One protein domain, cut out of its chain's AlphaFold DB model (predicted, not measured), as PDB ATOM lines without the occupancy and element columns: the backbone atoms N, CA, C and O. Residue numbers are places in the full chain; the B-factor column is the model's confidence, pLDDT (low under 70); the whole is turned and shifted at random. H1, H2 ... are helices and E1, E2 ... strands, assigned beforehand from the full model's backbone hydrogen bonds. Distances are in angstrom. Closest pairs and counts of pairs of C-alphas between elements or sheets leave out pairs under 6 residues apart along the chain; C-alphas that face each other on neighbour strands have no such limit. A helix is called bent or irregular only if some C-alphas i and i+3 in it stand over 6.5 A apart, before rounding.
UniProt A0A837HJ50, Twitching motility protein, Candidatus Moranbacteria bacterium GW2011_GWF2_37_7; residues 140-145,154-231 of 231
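What this domain is: This is residues 140 to 145 and 154 to 231 of the 231 residues of the protein "Twitching motility protein" of Candidatus Moranbacteria bacterium GW2011_GWF2_37_7 (UniProt A0A837HJ50). One long strand, E2, runs along the longest axis, with two groups of helices beside it: the hairpin of H1 and H2 by its last residues, and H3, H4 and H5 farther back along it. A short strand, E1, pairs with the last residues of E2. The printed part has 84 residues, with two named strands and five named helices that follow each other along the chain as E1 E2 H1 H2 H3 H4 H5; the sheet E1 - E2 is antiparallel and the class is mixed, helices and strands. It is elongated, spanning 44 by 24 by 21 A, and only just loose, close to compact, with a radius of gyration of the C-alphas of 14.3 A.

How they stand to each other: E2, residues 158 to 166, and E1, residues 142 to 145, are antiparallel at 151 degrees; N 145 and O 165 are within hydrogen-bond range at 2.9 A. The closest C-alphas of E2 and H3, residues 198 to 207, are those of Glu 163 and Leu 198, 4.3 A apart. H4, residues 213 to 219, forms a helical hairpin with H3 at a shallow tilt of 23 degrees; the closest C-alphas, of Leu 202 and Ala 216, are 5.7 A apart. H5, residues 223 to 229, touches H3 at a steep tilt of 61 degrees, closest at the C-alphas of Asn 199 and Leu 226, 5.4 A. H1, residues 169 to 176, and H2, residues 180 to 189, form a helical hairpin at a shallow tilt of 13 degrees, closest at the C-alphas of Leu 174 and Thr 180, 5.9 A. The closest C-alphas of E2 and H2 are those of Leu 165 and Ile 187, 6.0 A apart. H1 and H3 are apart. Each O i to N i+4 pair is within hydrogen-bond range in H1, H3, H4 and H5, and 4 of 6 are in H2.

Where its parts are: E2 measures 25.2 A from C-alpha 158 at (157.432, 115.259, 142.006) to C-alpha 166 at (137.726, 104.549, 153.592). H2 measures 15.1 A and is only just irregular, with C-alphas 181 and 184 6.8 A apart; H3 measures 14.3 A. H5 ends with C-alpha 229 at (148.206, 95.018, 137.128).

The domain as a whole: The two C-alphas farthest apart, of Gly 155 and Glu 177, are 45.7 A apart. Residues 146 to 153 are not printed, and C-alphas 145 and 154 are 27.2 A apart across this cut. Of the links printed whole, none is long. Mean pLDDT of the printed part is 96.9, and no printed residue is under 70.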
ATOM      1  N   GLY A 140     135.066 102.692 165.556       96.94
ATOM      2  CA  GLY A 140     133.938 103.622 165.655       96.94
ATOM      3  C   GLY A 140     134.227 104.992 165.037       96.94
ATOM      4  O   GLY A 140     133.397 105.519 164.301       96.94
ATOM      5  N   SER A 141     135.419 105.536 165.273       97.25
ATOM      6  CA  SER A 141     135.766 106.924 164.944       97.25
ATOM      7  C   SER A 141     136.468 107.101 163.595       97.25
ATOM      8  O   SER A 141     136.320 108.158 162.986       97.25
ATOM      9  N   LEU A 142     137.196 106.100 163.084       98.31
ATOM     10  CA  LEU A 142     137.968 106.231 161.843       98.31
ATOM     11  C   LEU A 142     137.063 106.601 160.658       98.31
ATOM     12  O   LEU A 142     136.007 106.003 160.456       98.31
ATOM     13  N   LEU A 143     137.493 107.568 159.854       98.38
ATOM     14  CA  LEU A 143     136.874 107.965 158.588       98.38
ATOM     15  C   LEU A 143     137.645 107.396 157.402       98.38
ATOM     16  O   LEU A 143     137.052 106.868 156.462       98.38
ATOM     17  N   GLY A 144     138.970 107.486 157.459       98.31
ATOM     18  CA  GLY A 144     139.844 107.003 156.408       98.31
ATOM     19  C   GLY A 144     141.314 107.256 156.704       98.31
ATOM     20  O   GLY A 144     141.670 107.978 157.639       98.31
ATOM     21  N   ILE A 145     142.161 106.627 155.899       98.75
ATOM     22  CA  ILE A 145     143.614 106.755 155.967       98.75
ATOM     23  C   ILE A 145     144.128 107.004 154.553       98.75
ATOM     24  O   ILE A 145     143.877 106.208 153.650       98.75
ATOM     25  N   VAL A 154     158.627 112.179 135.692       96.94
ATOM     26  CA  VAL A 154     159.191 112.338 134.348       96.94
ATOM     27  C   VAL A 154     158.960 113.776 133.878       96.94
ATOM     28  O   VAL A 154     157.836 114.268 133.890       96.94
ATOM     29  N   GLY A 155     160.029 114.449 133.452       93.94
ATOM     30  CA  GLY A 155     159.981 115.859 133.046       93.94
ATOM     31  C   GLY A 155     160.253 116.862 134.175       93.94
ATOM     32  O   GLY A 155     160.278 118.060 133.913       93.94
ATOM     33  N   GLY A 156     160.529 116.390 135.395       94.88
ATOM     34  CA  GLY A 156     160.901 117.229 136.535       94.88
ATOM     35  C   GLY A 156     159.771 117.412 137.547       94.88
ATOM     36  O   GLY A 156     158.604 117.155 137.270       94.88
ATOM     37  N   GLY A 157     160.135 117.842 138.756       96.44
ATOM     38  CA  GLY A 157     159.204 117.916 139.882       96.44
ATOM     39  C   GLY A 157     158.929 116.553 140.524       96.44
ATOM     40  O   GLY A 157     159.697 115.594 140.376       96.44
ATOM     41  N   ARG A 158     157.851 116.477 141.306       96.94
ATOM     42  CA  ARG A 158     157.432 115.259 142.006       96.94
ATOM     43  C   ARG A 158     155.919 115.096 141.939       96.94
ATOM     44  O   ARG A 158     155.193 116.083 141.988       96.94
ATOM     45  N   ILE A 159     155.461 113.849 141.912       97.56
ATOM     46  CA  ILE A 159     154.044 113.485 141.883       97.56
ATOM     47  C   ILE A 159     153.710 112.518 143.020       97.56
ATOM     48  O   ILE A 159     154.537 111.697 143.417       97.56
ATOM     49  N   ALA A 160     152.510 112.643 143.585       96.94
ATOM     50  CA  ALA A 160     152.084 111.830 144.715       96.94
ATOM     51  C   ALA A 160     151.312 110.584 144.256       96.94
ATOM     52  O   ALA A 160     150.181 110.700 143.787       96.94
ATOM     53  N   ALA A 161     151.876 109.400 144.483       97.94
ATOM     54  CA  ALA A 161     151.105 108.163 144.538       97.94
ATOM     55  C   ALA A 161     150.458 108.027 145.920       97.94
ATOM     56  O   ALA A 161     151.013 108.486 146.926       97.94
ATOM     57  N   HIS A 162     149.281 107.419 145.980       96.44
ATOM     58  CA  HIS A 162     148.514 107.332 147.214       96.44
ATOM     59  C   HIS A 162     147.750 106.020 147.332       96.44
ATOM     60  O   HIS A 162     147.208 105.509 146.356       96.44
ATOM     61  N   GLU A 163     147.691 105.514 148.555       98.44
ATOM     62  CA  GLU A 163     146.706 104.535 148.990       98.44
ATOM     63  C   GLU A 163     145.652 105.265 149.824       98.44
ATOM     64  O   GLU A 163     145.994 106.085 150.679       98.44
ATOM     65  N   LEU A 164     144.383 104.976 149.566       98.62
ATOM     66  CA  LEU A 164     143.247 105.535 150.277       98.62
ATOM     67  C   LEU A 164     142.360 104.400 150.781       98.62
ATOM     68  O   LEU A 164     141.727 103.699 149.990       98.62
ATOM     69  N   LEU A 165     142.288 104.272 152.103       98.75
ATOM     70  CA  LEU A 165     141.312 103.445 152.800       98.75
ATOM     71  C   LEU A 165     140.177 104.333 153.309       98.75
ATOM     72  O   LEU A 165     140.423 105.349 153.961       98.75
ATOM     73  N   ILE A 166     138.938 103.923 153.052       98.38
ATOM     74  CA  ILE A 166     137.726 104.549 153.592       98.38
ATOM     75  C   ILE A 166     137.116 103.578 154.606       98.38
ATOM     76  O   ILE A 166     136.994 102.385 154.343       98.38
ATOM     77  N   ALA A 167     136.747 104.063 155.789       98.00
ATOM     78  CA  ALA A 167     136.255 103.216 156.874       98.00
ATOM     79  C   ALA A 167     134.777 102.819 156.678       98.00
ATOM     80  O   ALA A 167     133.884 103.298 157.388       98.00
ATOM     81  N   ASN A 168     134.518 101.931 155.716       97.50
ATOM     82  CA  ASN A 168     133.214 101.301 155.507       97.50
ATOM     83  C   ASN A 168     132.934 100.200 156.555       97.50
ATOM     84  O   ASN A 168     133.762  99.901 157.420       97.50
ATOM     85  N   SER A 169     131.757  99.573 156.491       97.81
ATOM     86  CA  SER A 169     131.355  98.530 157.446       97.81
ATOM     87  C   SER A 169     132.324  97.342 157.492       97.81
ATOM     88  O   SER A 169     132.602  96.831 158.578       97.81
ATOM     89  N   ALA A 170     132.872  96.925 156.345       98.12
ATOM     90  CA  ALA A 170     133.826  95.820 156.268       98.12
ATOM     91  C   ALA A 170     135.145  96.173 156.967       98.12
ATOM     92  O   ALA A 170     135.592  95.433 157.843       98.12
ATOM     93  N   VAL A 171     135.715  97.343 156.663       98.62
ATOM     94  CA  VAL A 171     136.928  97.857 157.313       98.62
ATOM     95  C   VAL A 171     136.741  97.937 158.826       98.62
ATOM     96  O   VAL A 171     137.564  97.422 159.581       98.62
ATOM     97  N   ARG A 172     135.631  98.517 159.294       98.56
ATOM     98  CA  ARG A 172     135.349  98.642 160.734       98.56
ATOM     99  C   ARG A 172     135.251  97.281 161.420       98.56
ATOM    100  O   ARG A 172     135.768  97.122 162.523       98.56
ATOM    101  N   ASN A 173     134.620  96.298 160.780       98.56
ATOM    102  CA  ASN A 173     134.533  94.942 161.320       98.56
ATOM    103  C   ASN A 173     135.908  94.269 161.392       98.56
ATOM    104  O   ASN A 173     136.249  93.718 162.436       98.56
ATOM    105  N   LEU A 174     136.732  94.388 160.348       98.62
ATOM    106  CA  LEU A 174     138.092  93.843 160.350       98.62
ATOM    107  C   LEU A 174     138.968  94.463 161.444       98.62
ATOM    108  O   LEU A 174     139.736  93.746 162.085       98.62
ATOM    109  N   ILE A 175     138.820  95.766 161.712       98.56
ATOM    110  CA  ILE A 175     139.513  96.421 162.829       98.56
ATOM    111  C   ILE A 175     139.079  95.788 164.155       98.56
ATOM    112  O   ILE A 175     139.950  95.354 164.910       98.56
ATOM    113  N   ARG A 176     137.766  95.672 164.419       98.12
ATOM    114  CA  ARG A 176     137.218  95.078 165.661       98.12
ATOM    115  C   ARG A 176     137.660  93.633 165.874       98.12
ATOM    116  O   ARG A 176     137.991  93.265 166.995       98.12
ATOM    117  N   GLU A 177     137.695  92.838 164.808       97.88
ATOM    118  CA  GLU A 177     138.066  91.420 164.851       97.88
ATOM    119  C   GLU A 177     139.579  91.167 164.849       97.88
ATOM    120  O   GLU A 177     140.001  90.012 164.827       97.88
ATOM    121  N   ASN A 178     140.404  92.219 164.871       97.50
ATOM    122  CA  ASN A 178     141.862  92.108 164.790       97.50
ATOM    123  C   ASN A 178     142.345  91.385 163.515       97.50
ATOM    124  O   ASN A 178     143.241  90.541 163.542       97.50
ATOM    125  N   LYS A 179     141.730  91.717 162.376       98.19
ATOM    126  CA  LYS A 179     142.039  91.173 161.044       98.19
ATOM    127  C   LYS A 179     142.557  92.263 160.097       98.19
ATOM    128  O   LYS A 179     142.215  92.289 158.918       98.19
ATOM    129  N   THR A 180     143.386  93.170 160.610       97.00
ATOM    130  CA  THR A 180     143.962  94.312 159.871       97.00
ATOM    131  C   THR A 180     144.765  93.889 158.637       97.00
ATOM    132  O   THR A 180     144.717  94.571 157.619       97.00
ATOM    133  N   HIS A 181     145.389  92.709 158.662       96.06
ATOM    134  CA  HIS A 181     146.066  92.099 157.510       96.06
ATOM    135  C   HIS A 181     145.159  91.858 156.283       96.06
ATOM    136  O   HIS A 181     145.665  91.638 155.189       96.06
ATOM    137  N   GLN A 182     143.830  91.873 156.439       97.75
ATOM    138  CA  GLN A 182     142.879  91.712 155.328       97.75
ATOM    139  C   GLN A 182     142.476  93.046 154.686       97.75
ATOM    140  O   GLN A 182     141.789  93.047 153.665       97.75
ATOM    141  N   LEU A 183     142.883  94.185 155.262       98.06
ATOM    142  CA  LEU A 183     142.491  95.505 154.768       98.06
ATOM    143  C   LEU A 183     143.027  95.785 153.365       98.06
ATOM    144  O   LEU A 183     142.312  96.391 152.575       98.06
ATOM    145  N   ASP A 184     144.215  95.283 153.022       95.88
ATOM    146  CA  ASP A 184     144.798  95.453 151.685       95.88
ATOM    147  C   ASP A 184     143.875  94.880 150.593       95.88
ATOM    148  O   ASP A 184     143.615  95.531 149.580       95.88
ATOM    149  N   LEU A 185     143.280  93.703 150.837       95.94
ATOM    150  CA  LEU A 185     142.314  93.085 149.922       95.94
ATOM    151  C   LEU A 185     141.010  93.889 149.829       95.94
ATOM    152  O   LEU A 185     140.413  93.994 148.754       95.94
ATOM    153  N   VAL A 186     140.552  94.461 150.944       98.19
ATOM    154  CA  VAL A 186     139.349  95.306 150.953       98.19
ATOM    155  C   VAL A 186     139.588  96.587 150.161       98.19
ATOM    156  O   VAL A 186     138.745  96.942 149.341       98.19
ATOM    157  N   ILE A 187     140.740  97.240 150.331       98.12
ATOM    158  CA  ILE A 187     141.120  98.432 149.558       98.12
ATOM    159  C   ILE A 187     141.156  98.106 148.061       98.12
ATOM    160  O   ILE A 187     140.629  98.865 147.249       98.12
ATOM    161  N   GLU A 188     141.736  96.963 147.689       95.06
ATOM    162  CA  GLU A 188     141.823  96.532 146.293       95.06
ATOM    163  C   GLU A 188     140.435  96.233 145.698       95.06
ATOM    164  O   GLU A 188     140.142  96.601 144.562       95.06
ATOM    165  N   THR A 189     139.528  95.610 146.446       95.94
ATOM    166  CA  THR A 189     138.203  95.238 145.916       95.94
ATOM    167  C   THR A 189     137.155  96.354 146.013       95.94
ATOM    168  O   THR A 189     136.210  96.352 145.229       95.94
ATOM    169  N   SER A 190     137.346  97.366 146.867       97.31
ATOM    170  CA  SER A 190     136.362  98.440 147.131       97.31
ATOM    171  C   SER A 190     136.598  99.716 146.308       97.31
ATOM    172  O   SER A 190     136.370 100.833 146.778       97.31
ATOM    173  N   GLY A 191     137.061  99.571 145.063       95.00
ATOM    174  CA  GLY A 191     137.339 100.711 144.176       95.00
ATOM    175  C   GLY A 191     136.103 101.560 143.857       95.00
ATOM    176  O   GLY A 191     136.207 102.779 143.736       95.00
ATOM    177  N   GLU A 192     134.923 100.939 143.786       95.88
ATOM    178  CA  GLU A 192     133.644 101.632 143.563       95.88
ATOM    179  C   GLU A 192     133.238 102.529 144.744       95.88
ATOM    180  O   GLU A 192     132.556 103.533 144.553       95.88
ATOM    181  N   GLU A 193     133.715 102.224 145.955       96.12
ATOM    182  CA  GLU A 193     133.534 103.068 147.144       96.12
ATOM    183  C   GLU A 193     134.572 104.203 147.220       96.12
ATOM    184  O   GLU A 193     134.585 104.976 148.178       96.12
ATOM    185  N   GLY A 194     135.447 104.321 146.216       96.75
ATOM    186  CA  GLY A 194     136.492 105.339 146.139       96.75
ATOM    187  C   GLY A 194     137.806 104.952 146.816       96.75
ATOM    188  O   GLY A 194     138.693 105.799 146.925       96.75
ATOM    189  N   MET A 195     137.964 103.701 147.266       98.44
ATOM    190  CA  MET A 195     139.250 103.226 147.782       98.44
ATOM    191  C   MET A 195     140.264 103.048 146.652       98.44
ATOM    192  O   MET A 195     139.926 102.718 145.514       98.44
ATOM    193  N   ILE A 196     141.535 103.276 146.969       98.19
ATOM    194  CA  ILE A 196     142.630 103.207 146.002       98.19
ATOM    195  C   ILE A 196     143.778 102.457 146.661       98.19
ATOM    196  O   ILE A 196     144.277 102.899 147.692       98.19
ATOM    197  N   SER A 197     144.231 101.351 146.077       97.88
ATOM    198  CA  SER A 197     145.478 100.718 146.514       97.88
ATOM    199  C   SER A 197     146.685 101.488 145.981       97.88
ATOM    200  O   SER A 197     146.635 102.088 144.898       97.88
ATOM    201  N   LEU A 198     147.807 101.443 146.708       97.81
ATOM    202  CA  LEU A 198     149.041 102.093 146.256       97.81
ATOM    203  C   LEU A 198     149.450 101.599 144.863       97.81
ATOM    204  O   LEU A 198     149.827 102.400 144.007       97.81
ATOM    205  N   ASN A 199     149.330 100.294 144.614       97.44
ATOM    206  CA  ASN A 199     149.686  99.695 143.334       97.44
ATOM    207  C   ASN A 199     148.796 100.192 142.189       97.44
ATOM    208  O   ASN A 199     149.328 100.525 141.131       97.44
ATOM    209  N   ARG A 200     147.482 100.356 142.391       97.25
ATOM    210  CA  ARG A 200     146.612 100.993 141.385       97.25
ATOM    211  C   ARG A 200     147.001 102.439 141.106       97.25
ATOM    212  O   ARG A 200     147.053 102.841 139.945       97.25
ATOM    213  N   SER A 201     147.316 103.208 142.150       98.19
ATOM    214  CA  SER A 201     147.798 104.586 142.001       98.19
ATOM    215  C   SER A 201     149.082 104.636 141.161       98.19
ATOM    216  O   SER A 201     149.161 105.380 140.184       98.19
ATOM    217  N   LEU A 202     150.051 103.765 141.456       98.38
ATOM    218  CA  LEU A 202     151.297 103.631 140.698       98.38
ATOM    219  C   LEU A 202     151.061 103.206 139.241       98.38
ATOM    220  O   LEU A 202     151.632 103.811 138.333       98.38
ATOM    221  N   VAL A 203     150.201 102.212 138.996       98.12
ATOM    222  CA  VAL A 203     149.831 101.769 137.641       98.12
ATOM    223  C   VAL A 203     149.258 102.923 136.823       98.12
ATOM    224  O   VAL A 203     149.650 103.106 135.670       98.12
ATOM    225  N   ASN A 204     148.370 103.727 137.410       97.94
ATOM    226  CA  ASN A 204     147.787 104.880 136.730       97.94
ATOM    227  C   ASN A 204     148.858 105.911 136.345       97.94
ATOM    228  O   ASN A 204     148.881 106.360 135.199       97.94
ATOM    229  N   LEU A 205     149.794 106.218 137.248       98.38
ATOM    230  CA  LEU A 205     150.894 107.150 136.975       98.38
ATOM    231  C   LEU A 205     151.857 106.641 135.890       98.38
ATOM    232  O   LEU A 205     152.340 107.433 135.079       98.38
ATOM    233  N   VAL A 206     152.118 105.330 135.835       98.25
ATOM    234  CA  VAL A 206     152.915 104.712 134.757       98.25
ATOM    235  C   VAL A 206     152.178 104.804 133.422       98.25
ATOM    236  O   VAL A 206     152.761 105.225 132.424       98.25
ATOM    237  N   LYS A 207     150.883 104.458 133.388       97.69
ATOM    238  CA  LYS A 207     150.055 104.518 132.169       97.69
ATOM    239  C   LYS A 207     149.950 105.939 131.609       97.69
ATOM    240  O   LYS A 207     149.963 106.118 130.393       97.69
ATOM    241  N   GLN A 208     149.914 106.944 132.482       97.81
ATOM    242  CA  GLN A 208     149.919 108.363 132.115       97.81
ATOM    243  C   GLN A 208     151.322 108.906 131.778       97.81
ATOM    244  O   GLN A 208     151.456 110.061 131.382       97.81
ATOM    245  N   LYS A 209     152.368 108.070 131.872       97.69
ATOM    246  CA  LYS A 209     153.780 108.422 131.636       97.69
ATOM    247  C   LYS A 209     154.322 109.496 132.589       97.69
ATOM    248  O   LYS A 209     155.319 110.144 132.278       97.69
ATOM    249  N   ASN A 210     153.705 109.671 133.759       98.25
ATOM    250  CA  ASN A 210     154.198 110.580 134.792       98.25
ATOM    251  C   ASN A 210     155.397 110.001 135.548       98.25
ATOM    252  O   ASN A 210     156.225 110.767 136.030       98.25
ATOM    253  N   ILE A 211     155.494 108.676 135.669       98.38
ATOM    254  CA  ILE A 211     156.626 107.974 136.295       98.38
ATOM    255  C   ILE A 211     157.050 106.783 135.429       98.38
ATOM    256  O   ILE A 211     156.264 106.279 134.624       98.38
ATOM    257  N   THR A 212     158.286 106.318 135.592       97.69
ATOM    258  CA  THR A 212     158.778 105.108 134.920       97.69
ATOM    259  C   THR A 212     158.319 103.838 135.639       97.69
ATOM    260  O   THR A 212     157.958 103.855 136.818       97.69
ATOM    261  N   LEU A 213     158.363 102.701 134.936       96.56
ATOM    262  CA  LEU A 213     158.089 101.391 135.531       96.56
ATOM    263  C   LEU A 213     159.047 101.071 136.688       96.56
ATOM    264  O   LEU A 213     158.617 100.548 137.714       96.56
ATOM    265  N   ASP A 214     160.327 101.411 136.540       96.56
ATOM    266  CA  ASP A 214     161.344 101.156 137.563       96.56
ATOM    267  C   ASP A 214     161.068 101.968 138.832       96.56
ATOM    268  O   ASP A 214     161.114 101.430 139.939       96.56
ATOM    269  N   GLN A 215     160.683 103.240 138.674       96.69
ATOM    270  CA  GLN A 215     160.233 104.069 139.791       96.69
ATOM    271  C   GLN A 215     159.002 103.451 140.458       96.69
ATOM    272  O   GLN A 215     158.971 103.300 141.675       96.69
ATOM    273  N   ALA A 216     157.999 103.034 139.687       97.44
ATOM    274  CA  ALA A 216     156.810 102.413 140.260       97.44
ATOM    275  C   ALA A 216     157.142 101.144 141.067       97.44
ATOM    276  O   ALA A 216     156.633 100.969 142.172       97.44
ATOM    277  N   GLN A 217     158.047 100.294 140.570       96.69
ATOM    278  CA  GLN A 217     158.492  99.095 141.287       96.69
ATOM    279  C   GLN A 217     159.241  99.422 142.582       96.69
ATOM    280  O   GLN A 217     159.038  98.730 143.575       96.69
ATOM    281  N   GLN A 218     160.059 100.477 142.594       96.25
ATOM    282  CA  GLN A 218     160.808 100.902 143.779       96.25
ATOM    283  C   GLN A 218     159.897 101.383 144.921       96.25
ATOM    284  O   GLN A 218     160.211 101.169 146.090       96.25
ATOM    285  N   TYR A 219     158.785 102.047 144.595       96.00
ATOM    286  CA  TYR A 219     157.867 102.618 145.588       96.00
ATOM    287  C   TYR A 219     156.686 101.704 145.943       96.00
ATOM    288  O   TYR A 219     155.951 101.995 146.889       96.00
ATOM    289  N   SER A 220     156.498 100.610 145.208       96.12
ATOM    290  CA  SER A 220     155.452  99.620 145.454       96.12
ATOM    291  C   SER A 220     155.778  98.744 146.668       96.12
ATOM    292  O   SER A 220     156.876  98.202 146.775       96.12
ATOM    293  N   LEU A 221     154.783  98.502 147.528       92.06
ATOM    294  CA  LEU A 221     154.897  97.549 148.642       92.06
ATOM    295  C   LEU A 221     154.812  96.082 148.179       92.06
ATOM    296  O   LEU A 221     155.290  95.194 148.879       92.06
ATOM    297  N   ASN A 222     154.260  95.826 146.986       94.56
ATOM    298  CA  ASN A 222     154.200  94.501 146.364       94.56
ATOM    299  C   ASN A 222     154.507  94.577 144.852       94.56
ATOM    300  O   ASN A 222     153.589  94.644 144.028       94.56
ATOM    301  N   PRO A 223     155.798  94.580 144.452       95.00
ATOM    302  CA  PRO A 223     156.188  94.759 143.049       95.00
ATOM    303  C   PRO A 223     155.698  93.652 142.103       95.00
ATOM    304  O   PRO A 223     155.595  93.874 140.896       95.00
ATOM    305  N   ASN A 224     155.408  92.456 142.626       94.94
ATOM    306  CA  ASN A 224     154.885  91.348 141.825       94.94
ATOM    307  C   ASN A 224     153.436  91.605 141.403       94.94
ATOM    308  O   ASN A 224     153.098  91.426 140.234       94.94
ATOM    309  N   GLU A 225     152.604  92.076 142.330       94.19
ATOM    310  CA  GLU A 225     151.233  92.499 142.040       94.19
ATOM    311  C   GLU A 225     151.208  93.702 141.090       94.19
ATOM    312  O   GLU A 225     150.479  93.683 140.102       94.19
ATOM    313  N   LEU A 226     152.069  94.703 141.309       96.25
ATOM    314  CA  LEU A 226     152.196  95.851 140.406       96.25
ATOM    315  C   LEU A 226     152.444  95.407 138.953       96.25
ATOM    316  O   LEU A 226     151.803  95.900 138.027       96.25
ATOM    317  N   LYS A 227     153.361  94.449 138.747       94.56
ATOM    318  CA  LYS A 227     153.650  93.883 137.420       94.56
ATOM    319  C   LYS A 227     152.448  93.155 136.822       94.56
ATOM    320  O   LYS A 227     152.303  93.168 135.605       94.56
ATOM    321  N   LEU A 228     151.619  92.509 137.641       94.06
ATOM    322  CA  LEU A 228     150.404  91.836 137.179       94.06
ATOM    323  C   LEU A 228     149.349  92.847 136.714       94.06
ATOM    324  O   LEU A 228     148.767  92.648 135.658       94.06
ATOM    325  N   LEU A 229     149.164  93.947 137.451       92.81
ATOM    326  CA  LEU A 229     148.206  95.018 137.128       92.81
ATOM    327  C   LEU A 229     148.585  95.854 135.888       92.81
ATOM    328  O   LEU A 229     147.759  96.598 135.351       92.81
ATOM    329  N   LEU A 230     149.851  95.788 135.469       91.25
ATOM    330  CA  LEU A 230     150.370  96.475 134.284       91.25
ATOM    331  C   LEU A 230     150.289  95.646 132.999       91.25
ATOM    332  O   LEU A 230     150.466  96.222 131.924       91.25
ATOM    333  N   LYS A 231     150.075  94.333 133.110       86.69
ATOM    334  CA  LYS A 231     149.809  93.463 131.959       86.69
ATOM    335  C   LYS A 231     148.392  93.689 131.444       86.69
ATOM    336  O   LYS A 231     148.236  93.600 130.210       86.69
TER     337      LYS A 231